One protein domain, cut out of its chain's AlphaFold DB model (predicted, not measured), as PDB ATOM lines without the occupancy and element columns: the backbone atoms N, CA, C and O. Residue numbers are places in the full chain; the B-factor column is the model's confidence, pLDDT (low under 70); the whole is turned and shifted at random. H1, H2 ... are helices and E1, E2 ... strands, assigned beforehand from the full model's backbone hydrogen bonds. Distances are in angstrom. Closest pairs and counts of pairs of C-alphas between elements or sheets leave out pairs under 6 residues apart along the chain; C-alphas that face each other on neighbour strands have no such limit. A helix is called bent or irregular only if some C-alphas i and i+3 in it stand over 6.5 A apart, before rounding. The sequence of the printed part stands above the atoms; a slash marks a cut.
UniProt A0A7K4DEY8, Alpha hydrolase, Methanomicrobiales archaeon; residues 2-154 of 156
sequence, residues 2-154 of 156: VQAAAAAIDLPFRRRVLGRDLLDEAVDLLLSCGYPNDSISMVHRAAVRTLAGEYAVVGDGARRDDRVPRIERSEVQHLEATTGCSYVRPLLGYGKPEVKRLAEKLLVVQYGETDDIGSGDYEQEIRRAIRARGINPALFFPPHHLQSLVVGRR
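Overview. This is residues 2 to 154 of the 156 residues of the protein "Alpha hydrolase" of Methanomicrobiales archaeon (UniProt A0A7K4DEY8). The parts make a rough triangle: the helical hairpin H2 and H3 forms one side, with H7 crossing H2 at one end and H4 with the two short strands E1 and E2 at the other. The third corner holds a long two-stranded ribbon, E3 and E4, with H1 packed on E4 and H6 at the ribbon's end. The printed part has 153 residues, with seven named helices and four named strands in the order H1 H2 H3 E1 H4 E2 H5 H6 E3 H7 E4; E1 and E2 are parallel, E3 and E4 antiparallel, and the class is mixed. It is compact, with a radius of gyration of the C-alphas of 16.5 A and spans of 44 by 41 by 28 A.

Arrangement. H1 is residues 2 to 7; its C-alpha of Ala 5 is 5.2 A from that of Val 150 in E4, residues 146 to 153. H2, residues 20 to 33, and H3, residues 37 to 52, form a helical hairpin: they touch at a shallow tilt of 29 degrees, opposite ways, through residues 37 to 43 of H3 alone, closest at the C-alphas of Ala 26 and Ser 39, 4.7 A. H4, residues 73 to 83, touches residues 49 to 52 of H3 alone, at a shallow tilt of 30 degrees, the same way; the closest C-alphas, of Ala 52 and Thr 83, are 6.2 A apart. E1, residues 57 to 59, and E2, residues 86 to 88, are parallel, with N 58 and O 86 at 2.9 A; E1, H4 and E2 form a strand-helix-strand unit, two parallel strands with a helix between, its crossover right-handed. H5, residues 90 to 93, is irregular, its end C-alphas 7.2 A apart; it is close but not clearly touching H6, residues 96 to 106, with the C-alphas of Leu 91 and Val 99 closest at 7.6 A. E3, residues 107 to 113, is antiparallel to E4 at 155 degrees, with N 110 and O 149 at 2.9 A. H7, residues 123 to 132, touches residues 23 to 27 of H2 alone, about perpendicular at 85 degrees, closest at the C-alphas of Val 27 and Ile 126, 6.4 A. Every O i to N i+4 pair is within hydrogen-bond range in H1, H2, H3, H4, H6 and H7; H5 is too short for such a pair, and its one O i to N i+3 pair is not within range.

Along the chain. H1 begins at C-alpha 2, (130.613, 198.870, 126.488). H2 is 20.0 A long, H3 22.2 A, E3 19.1 A and E4 20.7 A; E4 ends at C-alpha 153, (129.192, 184.569, 122.734).

Size, cuts and confidence. The C-alphas farthest apart, of Ser 32 and Arg 154, are 44.6 A apart. The printed part has no cut; the links H1 to H2, E1 to H4 and H7 to E4 are long. The mean pLDDT of the printed part is 91.7; residues 114 to 118 and 143 to 145 are under 70.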
ATOM      1  N   VAL A   2     129.481 199.361 127.318       88.81
ATOM      2  CA  VAL A   2     130.613 198.870 126.488       88.81
ATOM      3  C   VAL A   2     131.609 197.991 127.251       88.81
ATOM      4  O   VAL A   2     131.966 196.924 126.770       88.81
ATOM      5  N   GLN A   3     132.018 198.391 128.460       92.81
ATOM      6  CA  GLN A   3     132.916 197.580 129.293       92.81
ATOM      7  C   GLN A   3     132.326 196.197 129.619       92.81
ATOM      8  O   GLN A   3     133.047 195.207 129.598       92.81
ATOM      9  N   ALA A   4     131.018 196.125 129.889       92.06
ATOM     10  CA  ALA A   4     130.333 194.863 130.153       92.06
ATOM     11  C   ALA A   4     130.237 194.004 128.884       92.06
ATOM     12  O   ALA A   4     130.477 192.806 128.950       92.06
ATOM     13  N   ALA A   5     129.971 194.619 127.725       92.81
ATOM     14  CA  ALA A   5     129.970 193.917 126.444       92.81
ATOM     15  C   ALA A   5     131.349 193.338 126.103       92.81
ATOM     16  O   ALA A   5     131.428 192.196 125.670       92.81
ATOM     17  N   ALA A   6     132.429 194.093 126.338       94.88
ATOM     18  CA  ALA A   6     133.797 193.609 126.157       94.88
ATOM     19  C   ALA A   6     134.106 192.426 127.087       94.88
ATOM     20  O   ALA A   6     134.612 191.407 126.622       94.88
ATOM     21  N   ALA A   7     133.731 192.525 128.368       95.25
ATOM     22  CA  ALA A   7     133.890 191.437 129.330       95.25
ATOM     23  C   ALA A   7     133.097 190.181 128.931       95.25
ATOM     24  O   ALA A   7     133.616 189.078 129.040       95.25
ATOM     25  N   ALA A   8     131.881 190.338 128.403       94.88
ATOM     26  CA  ALA A   8     131.036 189.229 127.960       94.88
ATOM     27  C   ALA A   8     131.601 188.441 126.759       94.88
ATOM     28  O   ALA A   8     131.114 187.356 126.441       94.88
ATOM     29  N   ILE A   9     132.604 188.992 126.072       95.12
ATOM     30  CA  ILE A   9     133.325 188.334 124.978       95.12
ATOM     31  C   ILE A   9     134.833 188.257 125.262       95.12
ATOM     32  O   ILE A   9     135.630 188.159 124.329       95.12
ATOM     33  N   ASP A  10     135.240 188.317 126.530       95.94
ATOM     34  CA  ASP A  10     136.632 188.156 126.973       95.94
ATOM     35  C   ASP A  10     137.635 189.088 126.268       95.94
ATOM     36  O   ASP A  10     138.771 188.707 125.979       95.94
ATOM     37  N   LEU A  11     137.219 190.317 125.950       95.88
ATOM     38  CA  LEU A  11     138.093 191.334 125.372       95.88
ATOM     39  C   LEU A  11     138.508 192.373 126.421       95.88
ATOM     40  O   LEU A  11     137.682 192.809 127.230       95.88
ATOM     41  N   PRO A  12     139.775 192.832 126.401       96.69
ATOM     42  CA  PRO A  12     140.214 193.902 127.277       96.69
ATOM     43  C   PRO A  12     139.501 195.208 126.919       96.69
ATOM     44  O   PRO A  12     139.336 195.553 125.749       96.69
ATOM     45  N   PHE A  13     139.132 195.977 127.942       95.81
ATOM     46  CA  PHE A  13     138.530 197.294 127.777       95.81
ATOM     47  C   PHE A  13     139.464 198.384 128.302       95.81
ATOM     48  O   PHE A  13     139.964 198.306 129.425       95.81
ATOM     49  N   ARG A  14     139.664 199.432 127.501       94.88
ATOM     50  CA  ARG A  14     140.357 200.660 127.903       94.88
ATOM     51  C   ARG A  14     139.561 201.865 127.423       94.88
ATOM     52  O   ARG A  14     139.089 201.886 126.291       94.88
ATOM     53  N   ARG A  15     139.439 202.880 128.280       93.56
ATOM     54  CA  ARG A  15     138.777 204.143 127.941       93.56
ATOM     55  C   ARG A  15     139.821 205.204 127.604       93.56
ATOM     56  O   ARG A  15     140.622 205.558 128.466       93.56
ATOM     57  N   ARG A  16     139.759 205.750 126.389       94.56
ATOM     58  CA  ARG A  16     140.496 206.955 125.982       94.56
ATOM     59  C   ARG A  16     139.570 208.167 126.093       94.56
ATOM     60  O   ARG A  16     138.442 208.112 125.618       94.56
ATOM     61  N   VAL A  17     140.034 209.233 126.740       94.56
ATOM     62  CA  VAL A  17     139.294 210.498 126.882       94.56
ATOM     63  C   VAL A  17     139.901 211.512 125.917       94.56
ATOM     64  O   VAL A  17     141.109 211.723 125.964       94.56
ATOM     65  N   LEU A  18     139.077 212.107 125.050       93.19
ATOM     66  CA  LEU A  18     139.523 213.024 123.988       93.19
ATOM     67  C   LEU A  18     139.496 214.510 124.392       93.19
ATOM     68  O   LEU A  18     140.013 215.343 123.662       93.19
ATOM     69  N   GLY A  19     138.938 214.835 125.562       92.31
ATOM     70  CA  GLY A  19     138.871 216.204 126.084       92.31
ATOM     71  C   GLY A  19     137.515 216.876 125.866       92.31
ATOM     72  O   GLY A  19     136.690 216.415 125.078       92.31
ATOM     73  N   ARG A  20     137.269 217.950 126.627       93.12
ATOM     74  CA  ARG A  20     136.000 218.689 126.591       93.12
ATOM     75  C   ARG A  20     135.903 219.617 125.381       93.12
ATOM     76  O   ARG A  20     134.823 219.728 124.818       93.12
ATOM     77  N   ASP A  21     137.025 220.181 124.954       96.62
ATOM     78  CA  ASP A  21     137.087 221.124 123.835       96.62
ATOM     79  C   ASP A  21     136.536 220.499 122.545       96.62
ATOM     80  O   ASP A  21     135.661 221.074 121.907       96.62
ATOM     81  N   LEU A  22     136.919 219.251 122.238       97.19
ATOM     82  CA  LEU A  22     136.382 218.510 121.089       97.19
ATOM     83  C   LEU A  22     134.858 218.312 121.173       97.19
ATOM     84  O   LEU A  22     134.167 218.336 120.154       97.19
ATOM     85  N   LEU A  23     134.322 218.082 122.377       96.50
ATOM     86  CA  LEU A  23     132.880 217.945 122.579       96.50
ATOM     87  C   LEU A  23     132.170 219.282 122.352       96.50
ATOM     88  O   LEU A  23     131.112 219.305 121.728       96.50
ATOM     89  N   ASP A  24     132.741 220.382 122.837       96.62
ATOM     90  CA  ASP A  24     132.160 221.709 122.662       96.62
ATOM     91  C   ASP A  24     132.198 222.144 121.186       96.62
ATOM     92  O   ASP A  24     131.168 222.584 120.672       96.62
ATOM     93  N   GLU A  25     133.299 221.887 120.470       97.50
ATOM     94  CA  GLU A  25     133.392 222.063 119.012       97.50
ATOM     95  C   GLU A  25     132.353 221.213 118.266       97.50
ATOM     96  O   GLU A  25     131.715 221.676 117.319       97.50
ATOM     97  N   ALA A  26     132.136 219.965 118.699       96.88
ATOM     98  CA  ALA A  26     131.162 219.083 118.061       96.88
ATOM     99  C   ALA A  26     129.736 219.617 118.224       96.88
ATOM    100  O   ALA A  26     128.926 219.512 117.298       96.88
ATOM    101  N   VAL A  27     129.429 220.198 119.386       96.94
ATOM    102  CA  VAL A  27     128.142 220.849 119.635       96.94
ATOM    103  C   VAL A  27     128.006 222.119 118.802       96.94
ATOM    104  O   VAL A  27     126.960 222.302 118.185       96.94
ATOM    105  N   ASP A  28     129.035 222.961 118.727       97.56
ATOM    106  CA  ASP A  28     129.014 224.179 117.906       97.56
ATOM    107  C   ASP A  28     128.752 223.848 116.433       97.56
ATOM    108  O   ASP A  28     127.858 224.427 115.808       97.56
ATOM    109  N   LEU A  29     129.458 222.844 115.905       97.06
ATOM    110  CA  LEU A  29     129.267 222.368 114.540       97.06
ATOM    111  C   LEU A  29     127.840 221.853 114.322       97.06
ATOM    112  O   LEU A  29     127.202 222.218 113.335       97.06
ATOM    113  N   LEU A  30     127.298 221.083 115.269       96.25
ATOM    114  CA  LEU A  30     125.942 220.539 115.175       96.25
ATOM    115  C   LEU A  30     124.901 221.655 115.119       96.25
ATOM    116  O   LEU A  30     123.995 221.610 114.286       96.25
ATOM    117  N   LEU A  31     125.036 222.658 115.990       95.81
ATOM    118  CA  LEU A  31     124.138 223.808 116.029       95.81
ATOM    119  C   LEU A  31     124.232 224.637 114.743       95.81
ATOM    120  O   LEU A  31     123.212 225.135 114.274       95.81
ATOM    121  N   SER A  32     125.427 224.745 114.151       96.62
ATOM    122  CA  SER A  32     125.633 225.464 112.891       96.62
ATOM    123  C   SER A  32     125.052 224.731 111.673       96.62
ATOM    124  O   SER A  32     124.429 225.360 110.820       96.62
ATOM    125  N   CYS A  33     125.208 223.404 111.601       94.44
ATOM    126  CA  CYS A  33     124.711 222.592 110.489       94.44
ATOM    127  C   CYS A  33     123.208 222.309 110.601       94.44
ATOM    128  O   CYS A  33     122.538 222.108 109.589       94.44
ATOM    129  N   GLY A  34     122.667 222.254 111.820       94.31
ATOM    130  CA  GLY A  34     121.282 221.857 112.074       94.31
ATOM    131  C   GLY A  34     121.032 220.346 111.978       94.31
ATOM    132  O   GLY A  34     119.884 219.911 112.022       94.31
ATOM    133  N   TYR A  35     122.083 219.531 111.848       91.12
ATOM    134  CA  TYR A  35     122.021 218.067 111.806       91.12
ATOM    135  C   TYR A  35     123.322 217.451 112.356       91.12
ATOM    136  O   TYR A  35     124.366 218.101 112.340       91.12
ATOM    137  N   PRO A  36     123.307 216.192 112.839       92.06
ATOM    138  CA  PRO A  36     124.409 215.661 113.650       92.06
ATOM    139  C   PRO A  36     125.570 215.041 112.860       92.06
ATOM    140  O   PRO A  36     126.618 214.743 113.431       92.06
ATOM    141  N   ASN A  37     125.390 214.802 111.560       93.06
ATOM    142  CA  ASN A  37     126.294 213.975 110.752       93.06
ATOM    143  C   ASN A  37     127.752 214.458 110.750       93.06
ATOM    144  O   ASN A  37     128.671 213.641 110.880       93.06
ATOM    145  N   ASP A  38     127.962 215.766 110.598       93.44
ATOM    146  CA  ASP A  38     129.305 216.340 110.507       93.44
ATOM    147  C   ASP A  38     129.995 216.338 111.866       93.44
ATOM    148  O   ASP A  38     131.160 215.960 111.957       93.44
ATOM    149  N   SER A  39     129.258 216.624 112.938       94.69
ATOM    150  CA  SER A  39     129.749 216.532 114.314       94.69
ATOM    151  C   SER A  39     130.168 215.116 114.690       94.69
ATOM    152  O   SER A  39     131.253 214.918 115.232       94.69
ATOM    153  N   ILE A  40     129.357 214.108 114.352       93.75
ATOM    154  CA  ILE A  40     129.708 212.700 114.592       93.75
ATOM    155  C   ILE A  40     130.954 212.318 113.785       93.75
ATOM    156  O   ILE A  40     131.871 211.697 114.322       93.75
ATOM    157  N   SER A  41     131.013 212.707 112.508       94.50
ATOM    158  CA  SER A  41     132.182 212.453 111.655       94.50
ATOM    159  C   SER A  41     133.443 213.138 112.189       94.50
ATOM    160  O   SER A  41     134.514 212.537 112.167       94.50
ATOM    161  N   MET A  42     133.326 214.363 112.706       95.31
ATOM    162  CA  MET A  42     134.430 215.121 113.290       95.31
ATOM    163  C   MET A  42     134.997 214.421 114.528       95.31
ATOM    164  O   MET A  42     136.198 214.154 114.582       95.31
ATOM    165  N   VAL A  43     134.135 214.056 115.485       96.31
ATOM    166  CA  VAL A  43     134.556 213.347 116.705       96.31
ATOM    167  C   VAL A  43     135.181 211.997 116.356       96.31
ATOM    168  O   VAL A  43     136.229 211.640 116.892       96.31
ATOM    169  N   HIS A  44     134.589 211.264 115.411       96.12
ATOM    170  CA  HIS A  44     135.123 209.979 114.972       96.12
ATOM    171  C   HIS A  44     136.512 210.107 114.329       96.12
ATOM    172  O   HIS A  44     137.425 209.362 114.685       96.12
ATOM    173  N   ARG A  45     136.711 211.087 113.436       95.75
ATOM    174  CA  ARG A  45     138.025 211.375 112.835       95.75
ATOM    175  C   ARG A  45     139.064 211.718 113.894       95.75
ATOM    176  O   ARG A  45     140.174 211.192 113.843       95.75
ATOM    177  N   ALA A  46     138.714 212.567 114.858       96.19
ATOM    178  CA  ALA A  46     139.607 212.923 115.957       96.19
ATOM    179  C   ALA A  46     139.983 211.694 116.802       96.19
ATOM    180  O   ALA A  46     141.157 211.510 117.130       96.19
ATOM    181  N   ALA A  47     139.020 210.810 117.086       96.19
ATOM    182  CA  ALA A  47     139.257 209.562 117.805       96.19
ATOM    183  C   ALA A  47     140.230 208.643 117.050       96.19
ATOM    184  O   ALA A  47     141.232 208.213 117.619       96.19
ATOM    185  N   VAL A  48     139.973 208.384 115.763       97.12
ATOM    186  CA  VAL A  48     140.822 207.523 114.925       97.12
ATOM    187  C   VAL A  48     142.232 208.102 114.798       97.12
ATOM    188  O   VAL A  48     143.197 207.371 114.993       97.12
ATOM    189  N   ARG A  49     142.372 209.411 114.550       96.38
ATOM    190  CA  ARG A  49     143.683 210.085 114.476       96.38
ATOM    191  C   ARG A  49     144.462 209.986 115.782       96.38
ATOM    192  O   ARG A  49     145.650 209.690 115.756       96.38
ATOM    193  N   THR A  50     143.788 210.198 116.912       96.88
ATOM    194  CA  THR A  50     144.407 210.087 118.241       96.88
ATOM    195  C   THR A  50     144.929 208.672 118.471       96.88
ATOM    196  O   THR A  50     146.091 208.488 118.816       96.88
ATOM    197  N   LEU A  51     144.096 207.658 118.216       97.56
ATOM    198  CA  LEU A  51     144.476 206.260 118.418       97.56
ATOM    199  C   LEU A  51     145.542 205.792 117.417       97.56
ATOM    200  O   LEU A  51     146.411 205.013 117.786       97.56
ATOM    201  N   ALA A  52     145.533 206.283 116.179       97.50
ATOM    202  CA  ALA A  52     146.548 205.937 115.183       97.50
ATOM    203  C   ALA A  52     147.952 206.435 115.566       97.50
ATOM    204  O   ALA A  52     148.944 205.846 115.155       97.50
ATOM    205  N   GLY A  53     148.052 207.490 116.384       96.06
ATOM    206  CA  GLY A  53     149.323 207.922 116.972       96.06
ATOM    207  C   GLY A  53     149.800 207.063 118.153       96.06
ATOM    208  O   GLY A  53     150.941 207.199 118.582       96.06
ATOM    209  N   GLU A  54     148.941 206.194 118.692       96.25
ATOM    210  CA  GLU A  54     149.205 205.395 119.899       96.25
ATOM    211  C   GLU A  54     149.330 203.891 119.614       96.25
ATOM    212  O   GLU A  54     149.985 203.169 120.366       96.25
ATOM    213  N   TYR A  55     148.696 203.405 118.544       97.94
ATOM    214  CA  TYR A  55     148.592 201.987 118.218       97.94
ATOM    215  C   TYR A  55     149.035 201.728 116.778       97.94
ATOM    216  O   TYR A  55     148.689 202.468 115.867       97.94
ATOM    217  N   ALA A  56     149.747 200.619 116.560       97.94
ATOM    218  CA  ALA A  56     150.176 200.201 115.222       97.94
ATOM    219  C   ALA A  56     149.007 199.767 114.317       97.94
ATOM    220  O   ALA A  56     149.126 199.783 113.093       97.94
ATOM    221  N   VAL A  57     147.887 199.349 114.913       98.31
ATOM    222  CA  VAL A  57     146.669 198.951 114.204       98.31
ATOM    223  C   VAL A  57     145.467 199.529 114.936       98.31
ATOM    224  O   VAL A  57     145.301 199.302 116.136       98.31
ATOM    225  N   VAL A  58     144.609 200.233 114.206       98.06
ATOM    226  CA  VAL A  58     143.339 200.771 114.701       98.06
ATOM    227  C   VAL A  58     142.223 200.213 113.840       98.06
ATOM    228  O   VAL A  58     142.317 200.229 112.617       98.06
ATOM    229  N   GLY A  59     141.154 199.734 114.467       96.31
ATOM    230  CA  GLY A  59     139.962 199.320 113.745       96.31
ATOM    231  C   GLY A  59     138.680 199.789 114.399       96.31
ATOM    232  O   GLY A  59     138.644 200.055 115.600       96.31
ATOM    233  N   ASP A  60     137.627 199.885 113.596       94.81
ATOM    234  CA  ASP A  60     136.302 200.284 114.057       94.81
ATOM    235  C   ASP A  60     135.172 199.481 113.400       94.81
ATOM    236  O   ASP A  60     135.383 198.538 112.632       94.81
ATOM    237  N   GLY A  61     133.946 199.844 113.776       92.12
ATOM    238  CA  GLY A  61     132.719 199.213 113.319       92.12
ATOM    239  C   GLY A  61     132.061 199.873 112.107       92.12
ATOM    240  O   GLY A  61     130.890 199.580 111.892       92.12
ATOM    241  N   ALA A  62     132.731 200.749 111.347       91.44
ATOM    242  CA  ALA A  62     132.131 201.372 110.166       91.44
ATOM    243  C   ALA A  62     131.739 200.303 109.130       91.44
ATOM    244  O   ALA A  62     132.571 199.504 108.680       91.44
ATOM    245  N   ARG A  63     130.455 200.269 108.756       91.38
ATOM    246  CA  ARG A  63     129.890 199.266 107.838       91.38
ATOM    247  C   ARG A  63     129.733 199.819 106.433       91.38
ATOM    248  O   ARG A  63     129.674 201.028 106.224       91.38
ATOM    249  N   ARG A  64     129.561 198.912 105.469       91.19
ATOM    250  CA  ARG A  64     129.331 199.246 104.055       91.19
ATOM    251  C   ARG A  64     128.211 200.268 103.834       91.19
ATOM    252  O   ARG A  64     128.355 201.172 103.019       91.19
ATOM    253  N   ASP A  65     127.098 200.084 104.539       87.69
ATOM    254  CA  ASP A  65     125.863 200.841 104.311       87.69
ATOM    255  C   ASP A  65     125.732 202.054 105.265       87.69
ATOM    256  O   ASP A  65     124.727 202.769 105.225       87.69
ATOM    257  N   ASP A  66     126.725 202.299 106.135       88.19
ATOM    258  CA  ASP A  66     126.694 203.426 107.070       88.19
ATOM    259  C   ASP A  66     126.941 204.749 106.333       88.19
ATOM    260  O   ASP A  66     127.915 204.934 105.602       88.19
ATOM    261  N   ARG A  67     126.047 205.720 106.549       84.94
ATOM    262  CA  ARG A  67     126.204 207.078 105.996       84.94
ATOM    263  C   ARG A  67     127.122 207.949 106.852       84.94
ATOM    264  O   ARG A  67     127.656 208.930 106.337       84.94
ATOM    265  N   VAL A  68     127.258 207.616 108.132       87.50
ATOM    266  CA  VAL A  68     128.028 208.334 109.152       87.50
ATOM    267  C   VAL A  68     128.462 207.312 110.213       87.50
ATOM    268  O   VAL A  68     127.635 206.473 110.575       87.50
ATOM    269  N   PRO A  69     129.694 207.388 110.745       87.06
ATOM    270  CA  PRO A  69     130.785 208.271 110.323       87.06
ATOM    271  C   PRO A  69     131.427 207.797 109.009       87.06
ATOM    272  O   PRO A  69     131.495 206.601 108.737       87.06
ATOM    273  N   ARG A  70     131.905 208.735 108.178       81.50
ATOM    274  CA  ARG A  70     132.630 208.414 106.936       81.50
ATOM    275  C   ARG A  70     134.012 209.062 106.900       81.50
ATOM    276  O   ARG A  70     134.152 210.279 107.010       81.50
ATOM    277  N   ILE A  71     135.021 208.215 106.710       90.88
ATOM    278  CA  ILE A  71     136.410 208.601 106.447       90.88
ATOM    279  C   ILE A  71     136.727 208.194 105.010       90.88
ATOM    280  O   ILE A  71     136.652 207.009 104.651       90.88
ATOM    281  N   GLU A  72     137.035 209.198 104.194       91.00
ATOM    282  CA  GLU A  72     137.299 209.041 102.767       91.00
ATOM    283  C   GLU A  72     138.582 208.246 102.523       91.00
ATOM    284  O   GLU A  72     139.505 208.248 103.339       91.00
ATOM    285  N   ARG A  73     138.677 207.582 101.366       93.62
ATOM    286  CA  ARG A  73     139.863 206.782 101.018       93.62
ATOM    287  C   ARG A  73     141.155 207.601 101.082       93.62
ATOM    288  O   ARG A  73     142.155 207.096 101.579       93.62
ATOM    289  N   SER A  74     141.138 208.835 100.583       96.38
ATOM    290  CA  SER A  74     142.295 209.736 100.630       96.38
ATOM    291  C   SER A  74     142.684 210.101 102.063       96.38
ATOM    292  O   SER A  74     143.869 210.158 102.377       96.38
ATOM    293  N   GLU A  75     141.701 210.298 102.944       95.56
ATOM    294  CA  GLU A  75     141.936 210.578 104.359       95.56
ATOM    295  C   GLU A  75     142.540 209.364 105.076       95.56
ATOM    296  O   GLU A  75     143.492 209.529 105.833       95.56
ATOM    297  N   VAL A  76     142.063 208.149 104.781       96.19
ATOM    298  CA  VAL A  76     142.675 206.908 105.287       96.19
ATOM    299  C   VAL A  76     144.127 206.792 104.833       96.19
ATOM    300  O   VAL A  76     145.009 206.617 105.660       96.19
ATOM    301  N   GLN A  77     144.396 206.957 103.537       97.12
ATOM    302  CA  GLN A  77     145.760 206.866 103.008       97.12
ATOM    303  C   GLN A  77     146.697 207.885 103.653       97.12
ATOM    304  O   GLN A  77     147.837 207.564 103.977       97.12
ATOM    305  N   HIS A  78     146.213 209.111 103.853       97.06
ATOM    306  CA  HIS A  78     146.976 210.143 104.535       97.06
ATOM    307  C   HIS A  78     147.243 209.781 106.001       97.06
ATOM    308  O   HIS A  78     148.374 209.921 106.461       97.06
ATOM    309  N   LEU A  79     146.234 209.288 106.724       97.25
ATOM    310  CA  LEU A  79     146.377 208.831 108.105       97.25
ATOM    311  C   LEU A  79     147.445 207.739 108.218       97.25
ATOM    312  O   LEU A  79     148.371 207.870 109.014       97.25
ATOM    313  N   GLU A  80     147.340 206.685 107.411       97.56
ATOM    314  CA  GLU A  80     148.271 205.553 107.449       97.56
ATOM    315  C   GLU A  80     149.692 205.991 107.071       97.56
ATOM    316  O   GLU A  80     150.653 205.630 107.746       97.56
ATOM    317  N   ALA A  81     149.837 206.846 106.054       97.50
ATOM    318  CA  ALA A  81     151.140 207.359 105.632       97.50
ATOM    319  C   ALA A  81     151.804 208.272 106.677       97.50
ATOM    320  O   ALA A  81     153.026 208.272 106.797       97.50
ATOM    321  N   THR A  82     151.021 209.062 107.417       97.19
ATOM    322  CA  THR A  82     151.554 210.020 108.405       97.19
ATOM    323  C   THR A  82     151.805 209.405 109.775       97.19
ATOM    324  O   THR A  82     152.679 209.879 110.497       97.19
ATOM    325  N   THR A  83     151.065 208.359 110.138       97.12
ATOM    326  CA  THR A  83     151.167 207.715 111.458       97.12
ATOM    327  C   THR A  83     151.914 206.384 111.426       97.12
ATOM    328  O   THR A  83     152.390 205.928 112.461       97.12
ATOM    329  N   GLY A  84     152.010 205.731 110.262       96.81
ATOM    330  CA  GLY A  84     152.475 204.347 110.146       96.81
ATOM    331  C   GLY A  84     151.480 203.309 110.686       96.81
ATOM    332  O   GLY A  84     151.772 202.114 110.652       96.81
ATOM    333  N   CYS A  85     150.314 203.737 111.182       97.88
ATOM    334  CA  CYS A  85     149.255 202.855 111.657       97.88
ATOM    335  C   CYS A  85     148.544 202.178 110.479       97.88
ATOM    336  O   CYS A  85     148.308 202.803 109.451       97.88
ATOM    337  N   SER A  86     148.126 200.923 110.653       97.94
ATOM    338  CA  SER A  86     147.157 200.266 109.766       97.94
ATOM    339  C   SER A  86     145.733 200.553 110.241       97.94
ATOM    340  O   SER A  86     145.375 200.178 111.361       97.94
ATOM    341  N   TYR A  87     144.905 201.194 109.414       97.75
ATOM    342  CA  TYR A  87     143.513 201.483 109.760       97.75
ATOM    343  C   TYR A  87     142.559 200.495 109.077       97.75
ATOM    344  O   TYR A  87     142.341 200.520 107.866       97.75
ATOM    345  N   VAL A  88     141.963 199.604 109.873       96.88
ATOM    346  CA  VAL A  88     141.158 198.479 109.384       96.88
ATOM    347  C   VAL A  88     139.671 198.663 109.675       96.88
ATOM    348  O   VAL A  88     139.261 198.994 110.782       96.88
ATOM    349  N   ARG A  89     138.823 198.388 108.682       94.94
ATOM    350  CA  ARG A  89     137.357 198.467 108.809       94.94
ATOM    351  C   ARG A  89     136.730 197.133 108.412       94.94
ATOM    352  O   ARG A  89     136.310 196.982 107.262       94.94
ATOM    353  N   PRO A  90     136.688 196.136 109.319       95.44
ATOM    354  CA  PRO A  90     136.300 194.766 108.974       95.44
ATOM    355  C   PRO A  90     134.905 194.654 108.349       95.44
ATOM    356  O   PRO A  90     134.660 193.772 107.533       95.44
ATOM    357  N   LEU A  91     133.993 195.565 108.704       95.38
ATOM    358  CA  LEU A  91     132.599 195.527 108.261       95.38
ATOM    359  C   LEU A  91     132.341 196.288 106.951       95.38
ATOM    360  O   LEU A  91     131.209 196.303 106.467       95.38
ATOM    361  N   LEU A  92     133.368 196.881 106.334       93.31
ATOM    362  CA  LEU A  92     133.212 197.692 105.122       93.31
ATOM    363  C   LEU A  92     132.740 196.875 103.904       93.31
ATOM    364  O   LEU A  92     132.131 197.419 102.990       93.31
ATOM    365  N   GLY A  93     132.984 195.559 103.902       94.81
ATOM    366  CA  GLY A  93     132.483 194.628 102.882       94.81
ATOM    367  C   GLY A  93     131.104 194.028 103.184       94.81
ATOM    368  O   GLY A  93     130.503 193.399 102.312       94.81
ATOM    369  N   TYR A  94     130.579 194.223 104.395       95.19
ATOM    370  CA  TYR A  94     129.399 193.522 104.893       95.19
ATOM    371  C   TYR A  94     128.173 194.436 104.903       95.19
ATOM    372  O   TYR A  94     128.154 195.483 105.548       95.19
ATOM    373  N   GLY A  95     127.118 194.016 104.201       93.88
ATOM    374  CA  GLY A  95     125.819 194.683 104.271       93.88
ATOM    375  C   GLY A  95     125.102 194.411 105.590       93.88
ATOM    376  O   GLY A  95     125.337 193.384 106.232       93.88
ATOM    377  N   LYS A  96     124.161 195.285 105.964       91.31
ATOM    378  CA  LYS A  96     123.389 195.144 107.214       91.31
ATOM    379  C   LYS A  96     122.770 193.744 107.427       91.31
ATOM    380  O   LYS A  96     122.893 193.242 108.546       91.31
ATOM    381  N   PRO A  97     122.144 193.085 106.425       94.25
ATOM    382  CA  PRO A  97     121.583 191.743 106.617       94.25
ATOM    383  C   PRO A  97     122.635 190.702 107.008       94.25
ATOM    384  O   PRO A  97     122.376 189.852 107.854       94.25
ATOM    385  N   GLU A  98     123.833 190.800 106.436       95.75
ATOM    386  CA  GLU A  98     124.910 189.850 106.699       95.75
ATOM    387  C   GLU A  98     125.552 190.092 108.067       95.75
ATOM    388  O   GLU A  98     125.774 189.141 108.814       95.75
ATOM    389  N   VAL A  99     125.762 191.357 108.453       94.06
ATOM    390  CA  VAL A  99     126.195 191.698 109.821       94.06
ATOM    391  C   VAL A  99     125.203 191.146 110.846       94.06
ATOM    392  O   VAL A  99     125.617 190.547 111.837       94.06
ATOM    393  N   LYS A 100     123.895 191.290 110.592       93.00
ATOM    394  CA  LYS A 100     122.845 190.748 111.462       93.00
ATOM    395  C   LYS A 100     122.917 189.220 111.547       93.00
ATOM    396  O   LYS A 100     122.953 188.691 112.653       93.00
ATOM    397  N   ARG A 101     123.010 188.523 110.411       95.12
ATOM    398  CA  ARG A 101     123.129 187.057 110.357       95.12
ATOM    399  C   ARG A 101     124.348 186.549 111.133       95.12
ATOM    400  O   ARG A 101     124.250 185.567 111.867       95.12
ATOM    401  N   LEU A 102     125.497 187.210 110.981       95.06
ATOM    402  CA  LEU A 102     126.723 186.870 111.707       95.06
ATOM    403  C   LEU A 102     126.584 187.138 113.208       95.06
ATOM    404  O   LEU A 102     126.959 186.282 114.005       95.06
ATOM    405  N   ALA A 103     126.005 188.273 113.601       94.38
ATOM    406  CA  ALA A 103     125.750 188.582 115.004       94.38
ATOM    407  C   ALA A 103     124.800 187.557 115.648       94.38
ATOM    408  O   ALA A 103     125.094 187.056 116.724       94.38
ATOM    409  N   GLU A 104     123.713 187.179 114.972       94.25
ATOM    410  CA  GLU A 104     122.771 186.155 115.447       94.25
ATOM    411  C   GLU A 104     123.411 184.770 115.566       94.25
ATOM    412  O   GLU A 104     123.050 184.005 116.459       94.25
ATOM    413  N   LYS A 105     124.364 184.446 114.686       95.56
ATOM    414  CA  LYS A 105     125.100 183.180 114.733       95.56
ATOM    415  C   LYS A 105     126.131 183.148 115.862       95.56
ATOM    416  O   LYS A 105     126.298 182.109 116.488       95.56
ATOM    417  N   LEU A 106     126.844 184.249 116.087       95.75
ATOM    418  CA  LEU A 106     128.060 184.268 116.909       95.75
ATOM    419  C   LEU A 106     127.853 184.847 118.312       95.75
ATOM    420  O   LEU A 106     128.659 184.589 119.205       95.75
ATOM    421  N   LEU A 107     126.810 185.652 118.518       96.38
ATOM    422  CA  LEU A 107     126.642 186.467 119.718       96.38
ATOM    423  C   LEU A 107     125.270 186.253 120.361       96.38
ATOM    424  O   LEU A 107     124.267 185.947 119.708       96.38
ATOM    425  N   VAL A 108     125.229 186.463 121.673       95.69
ATOM    426  CA  VAL A 108     123.991 186.664 122.423       95.69
ATOM    427  C   VAL A 108     123.789 188.171 122.542       95.69
ATOM    428  O   VAL A 108     124.624 188.871 123.117       95.69
ATOM    429  N   VAL A 109     122.709 188.678 121.946       93.12
ATOM    430  CA  VAL A 109     122.424 190.116 121.850       93.12
ATOM    431  C   VAL A 109     121.095 190.414 122.527       93.12
ATOM    432  O   VAL A 109     120.075 189.820 122.183       93.12
ATOM    433  N   GLN A 110     121.114 191.353 123.466       89.31
ATOM    434  CA  GLN A 110     119.919 191.931 124.064       89.31
ATOM    435  C   GLN A 110     119.548 193.216 123.319       89.31
ATOM    436  O   GLN A 110     120.420 194.019 122.992       89.31
ATOM    437  N   TYR A 111     118.257 193.412 123.066       86.12
ATOM    438  CA  TYR A 111     117.716 194.615 122.435       86.12
ATOM    439  C   TYR A 111     116.836 195.375 123.426       86.12
ATOM    440  O   TYR A 111     116.191 194.758 124.272       86.12
ATOM    441  N   GLY A 112     116.811 196.697 123.312       80.00
ATOM    442  CA  GLY A 112     116.055 197.571 124.206       80.00
ATOM    443  C   GLY A 112     116.125 199.022 123.756       80.00
ATOM    444  O   GLY A 112     116.839 199.353 122.804       80.00
ATOM    445  N   GLU A 113     115.358 199.891 124.405       72.12
ATOM    446  CA  GLU A 113     115.387 201.314 124.086       72.12
ATOM    447  C   GLU A 113     116.680 201.971 124.577       72.12
ATOM    448  O   GLU A 113     117.392 201.457 125.441       72.12
ATOM    449  N   THR A 114     116.995 203.128 123.997       64.44
ATOM    450  CA  THR A 114     118.200 203.902 124.323       64.44
ATOM    451  C   THR A 114     118.301 204.268 125.810       64.44
ATOM    452  O   THR A 114     119.412 204.403 126.324       64.44
ATOM    453  N   ASP A 115     117.167 204.398 126.499       63.25
ATOM    454  CA  ASP A 115     117.123 204.700 127.932       63.25
ATOM    455  C   ASP A 115     117.344 203.450 128.811       63.25
ATOM    456  O   ASP A 115     117.861 203.571 129.923       63.25
ATOM    457  N   ASP A 116     117.055 202.252 128.290       60.88
ATOM    458  CA  ASP A 116     117.192 200.974 129.006       60.88
ATOM    459  C   ASP A 116     118.568 200.327 128.800       60.88
ATOM    460  O   ASP A 116     119.102 199.646 129.681       60.88
ATOM    461  N   ILE A 117     119.159 200.525 127.618       65.88
ATOM    462  CA  ILE A 117     120.444 199.945 127.232       65.88
ATOM    463  C   ILE A 117     121.429 201.067 126.926       65.88
ATOM    464  O   ILE A 117     121.315 201.781 125.934       65.88
ATOM    465  N   GLY A 118     122.458 201.182 127.768       65.56
ATOM    466  CA  GLY A 118     123.510 202.172 127.562       65.56
ATOM    467  C   GLY A 118     124.234 201.984 126.223       65.56
ATOM    468  O   GLY A 118     124.608 200.867 125.866       65.56
ATOM    469  N   SER A 119     124.496 203.088 125.524       73.62
ATOM    470  CA  SER A 119     125.320 203.119 124.310       73.62
ATOM    471  C   SER A 119     126.773 203.501 124.620       73.62
ATOM    472  O   SER A 119     127.088 204.046 125.681       73.62
ATOM    473  N   GLY A 120     127.667 203.161 123.694       72.06
ATOM    474  CA  GLY A 120     129.064 203.597 123.663       72.06
ATOM    475  C   GLY A 120     129.374 204.644 122.599       72.06
ATOM    476  O   GLY A 120     130.545 204.960 122.407       72.06
ATOM    477  N   ASP A 121     128.365 205.100 121.859       81.25
ATOM    478  CA  ASP A 121     128.540 206.075 120.785       81.25
ATOM    479  C   ASP A 121     128.734 207.510 121.302       81.25
ATOM    480  O   ASP A 121     128.555 207.826 122.480       81.25
ATOM    481  N   TYR A 122     129.115 208.399 120.384       89.69
ATOM    482  CA  TYR A 122     129.319 209.820 120.669       89.69
ATOM    483  C   TYR A 122     128.004 210.580 120.898       89.69
ATOM    484  O   TYR A 122     128.000 211.647 121.515       89.69
ATOM    485  N   GLU A 123     126.881 210.060 120.394       89.06
ATOM    486  CA  GLU A 123     125.595 210.761 120.359       89.06
ATOM    487  C   GLU A 123     125.106 211.096 121.769       89.06
ATOM    488  O   GLU A 123     124.638 212.208 122.015       89.06
ATOM    489  N   GLN A 124     125.262 210.174 122.720       88.12
ATOM    490  CA  GLN A 124     124.820 210.397 124.096       88.12
ATOM    491  C   GLN A 124     125.525 211.570 124.779       88.12
ATOM    492  O   GLN A 124     124.880 212.371 125.467       88.12
ATOM    493  N   GLU A 125     126.836 211.705 124.589       91.56
ATOM    494  CA  GLU A 125     127.590 212.821 125.162       91.56
ATOM    495  C   GLU A 125     127.230 214.145 124.484       91.56
ATOM    496  O   GLU A 125     126.996 215.140 125.176       91.56
ATOM    497  N   ILE A 126     127.056 214.143 123.158       93.19
ATOM    498  CA  ILE A 126     126.613 215.322 122.399       93.19
ATOM    499  C   ILE A 126     125.210 215.763 122.850       93.19
ATOM    500  O   ILE A 126     124.995 216.939 123.147       93.19
ATOM    501  N   ARG A 127     124.254 214.833 123.000       92.38
ATOM    502  CA  ARG A 127     122.903 215.126 123.516       92.38
ATOM    503  C   ARG A 127     122.948 215.756 124.906       92.38
ATOM    504  O   ARG A 127     122.221 216.716 125.167       92.38
ATOM    505  N   ARG A 128     123.785 215.230 125.810       92.19
ATOM    506  CA  ARG A 128     123.961 215.791 127.162       92.19
ATOM    507  C   ARG A 128     124.551 217.198 127.114       92.19
ATOM    508  O   ARG A 128     124.062 218.071 127.827       92.19
ATOM    509  N   ALA A 129     125.547 217.431 126.264       94.31
ATOM    510  CA  ALA A 129     126.169 218.741 126.111       94.31
ATOM    511  C   ALA A 129     125.195 219.790 125.542       94.31
ATOM    512  O   ALA A 129     125.128 220.900 126.060       94.31
ATOM    513  N   ILE A 130     124.358 219.422 124.567       94.62
ATOM    514  CA  ILE A 130     123.296 220.291 124.029       94.62
ATOM    515  C   ILE A 130     122.256 220.636 125.108       94.62
ATOM    516  O   ILE A 130     121.910 221.806 125.271       94.62
ATOM    517  N   ARG A 131     121.806 219.648 125.901       94.38
ATOM    518  CA  ARG A 131     120.886 219.892 127.035       94.38
ATOM    519  C   ARG A 131     121.485 220.845 128.062       94.38
ATOM    520  O   ARG A 131     120.774 221.706 128.567       94.38
ATOM    521  N   ALA A 132     122.779 220.715 128.352       95.06
ATOM    522  CA  ALA A 132     123.477 221.608 129.275       95.06
ATOM    523  C   ALA A 132     123.516 223.065 128.778       95.06
ATOM    524  O   ALA A 132     123.605 223.979 129.592       95.06
ATOM    525  N   ARG A 133     123.382 223.291 127.464       94.81
ATOM    526  CA  ARG A 133     123.206 224.621 126.858       94.81
ATOM    527  C   ARG A 133     121.743 225.086 126.806       94.81
ATOM    528  O   ARG A 133     121.451 226.104 126.193       94.81
ATOM    529  N   GLY A 134     120.814 224.345 127.416       95.75
ATOM    530  CA  GLY A 134     119.382 224.664 127.422       95.75
ATOM    531  C   GLY A 134     118.653 224.340 126.114       95.75
ATOM    532  O   GLY A 134     117.521 224.775 125.923       95.75
ATOM    533  N   ILE A 135     119.277 223.583 125.209       95.19
ATOM    534  CA  ILE A 135     118.719 223.265 123.891       95.19
ATOM    535  C   ILE A 135     118.142 221.843 123.907       95.19
ATOM    536  O   ILE A 135     118.708 220.931 124.511       95.19
ATOM    537  N   ASN A 136     117.008 221.633 123.233       93.25
ATOM    538  CA  ASN A 136     116.381 220.316 123.125       93.25
ATOM    539  C   ASN A 136     117.080 219.449 122.049       93.25
ATOM    540  O   ASN A 136     116.979 219.776 120.866       93.25
ATOM    541  N   PRO A 137     117.719 218.308 122.388       91.25
ATOM    542  CA  PRO A 137     118.391 217.462 121.397       91.25
ATOM    543  C   PRO A 137     117.449 216.773 120.408       91.25
ATOM    544  O   PRO A 137     117.903 216.351 119.348       91.25
ATOM    545  N   ALA A 138     116.156 216.650 120.731       90.06
ATOM    546  CA  ALA A 138     115.163 216.062 119.827       90.06
ATOM    547  C   ALA A 138     114.982 216.871 118.527       90.06
ATOM    548  O   ALA A 138     114.413 216.365 117.567       90.06
ATOM    549  N   LEU A 139     115.488 218.110 118.484       90.94
ATOM    550  CA  LEU A 139     115.547 218.928 117.269       90.94
ATOM    551  C   LEU A 139     116.544 218.388 116.233       90.94
ATOM    552  O   LEU A 139     116.396 218.669 115.050       90.94
ATOM    553  N   PHE A 140     117.551 217.628 116.670       91.31
ATOM    554  CA  PHE A 140     118.666 217.186 115.824       91.31
ATOM    555  C   PHE A 140     118.765 215.669 115.703       91.31
ATOM    556  O   PHE A 140     119.276 215.160 114.707       91.31
ATOM    557  N   PHE A 141     118.295 214.940 116.714       87.06
ATOM    558  CA  PHE A 141     118.395 213.491 116.769       87.06
ATOM    559  C   PHE A 141     117.020 212.836 116.939       87.06
ATOM    560  O   PHE A 141     116.172 213.386 117.650       87.06
ATOM    561  N   PRO A 142     116.800 211.632 116.380       80.56
ATOM    562  CA  PRO A 142     115.528 210.928 116.516       80.56
ATOM    563  C   PRO A 142     115.196 210.616 117.986       80.56
ATOM    564  O   PRO A 142     116.107 210.411 118.791       80.56
ATOM    565  N   PRO A 143     113.908 210.567 118.367       67.69
ATOM    566  CA  PRO A 143     113.503 210.374 119.760       67.69
ATOM    567  C   PRO A 143     113.772 208.955 120.280       67.69
ATOM    568  O   PRO A 143     114.168 208.809 121.430       67.69
ATOM    569  N   HIS A 144     113.622 207.928 119.435       65.56
ATOM    570  CA  HIS A 144     113.780 206.526 119.828       65.56
ATOM    571  C   HIS A 144     114.767 205.820 118.904       65.56
ATOM    572  O   HIS A 144     114.495 205.634 117.717       65.56
ATOM    573  N   HIS A 145     115.903 205.399 119.455       67.69
ATOM    574  CA  HIS A 145     116.808 204.461 118.803       67.69
ATOM    575  C   HIS A 145     116.773 203.132 119.554       67.69
ATOM    576  O   HIS A 145     117.014 203.075 120.761       67.69
ATOM    577  N   LEU A 146     116.461 202.056 118.831       73.12
ATOM    578  CA  LEU A 146     116.620 200.706 119.351       73.12
ATOM    579  C   LEU A 146     118.118 200.424 119.476       73.12
ATOM    580  O   LEU A 146     118.843 200.464 118.479       73.12
ATOM    581  N   GLN A 147     118.563 200.140 120.692       81.69
ATOM    582  CA  GLN A 147     119.937 199.775 120.989       81.69
ATOM    583  C   GLN A 147     120.069 198.259 121.096       81.69
ATOM    584  O   GLN A 147     119.117 197.531 121.392       81.69
ATOM    585  N   SER A 148     121.281 197.785 120.839       86.38
ATOM    586  CA  SER A 148     121.650 196.382 120.970       86.38
ATOM    587  C   SER A 148     122.910 196.262 121.810       86.38
ATOM    588  O   SER A 148     123.891 196.956 121.540       86.38
ATOM    589  N   LEU A 149     122.910 195.352 122.779       89.19
ATOM    590  CA  LEU A 149     124.053 195.075 123.637       89.19
ATOM    591  C   LEU A 149     124.445 193.608 123.527       89.19
ATOM    592  O   LEU A 149     123.622 192.714 123.712       89.19
ATOM    593  N   VAL A 150     125.720 193.368 123.244       92.81
ATOM    594  CA  VAL A 150     126.295 192.025 123.315       92.81
ATOM    595  C   VAL A 150     126.438 191.642 124.783       92.81
ATOM    596  O   VAL A 150     127.062 192.371 125.552       92.81
ATOM    597  N   VAL A 151     125.860 190.503 125.157       94.31
ATOM    598  CA  VAL A 151     125.876 189.963 126.528       94.31
ATOM    599  C   VAL A 151     126.547 188.594 126.617       94.31
ATOM    600  O   VAL A 151     126.628 188.018 127.695       94.31
ATOM    601  N   GLY A 152     127.058 188.078 125.499       95.50
ATOM    602  CA  GLY A 152     127.823 186.838 125.465       95.50
ATOM    603  C   GLY A 152     128.190 186.406 124.051       95.50
ATOM    604  O   GLY A 152     127.719 186.975 123.059       95.50
ATOM    605  N   ARG A 153     129.003 185.352 123.960       95.56
ATOM    606  CA  ARG A 153     129.192 184.569 122.734       95.56
ATOM    607  C   ARG A 153     128.197 183.416 122.695       95.56
ATOM    608  O   ARG A 153     127.812 182.890 123.734       95.56
ATOM    609  N   ARG A 154     127.795 183.014 121.492       93.50
ATOM    610  CA  ARG A 154     127.178 181.700 121.296       93.50
ATOM    611  C   ARG A 154     128.288 180.664 121.212       93.50
ATOM    612  O   ARG A 154     129.317 180.921 120.588       93.50
TER     613      ARG A 154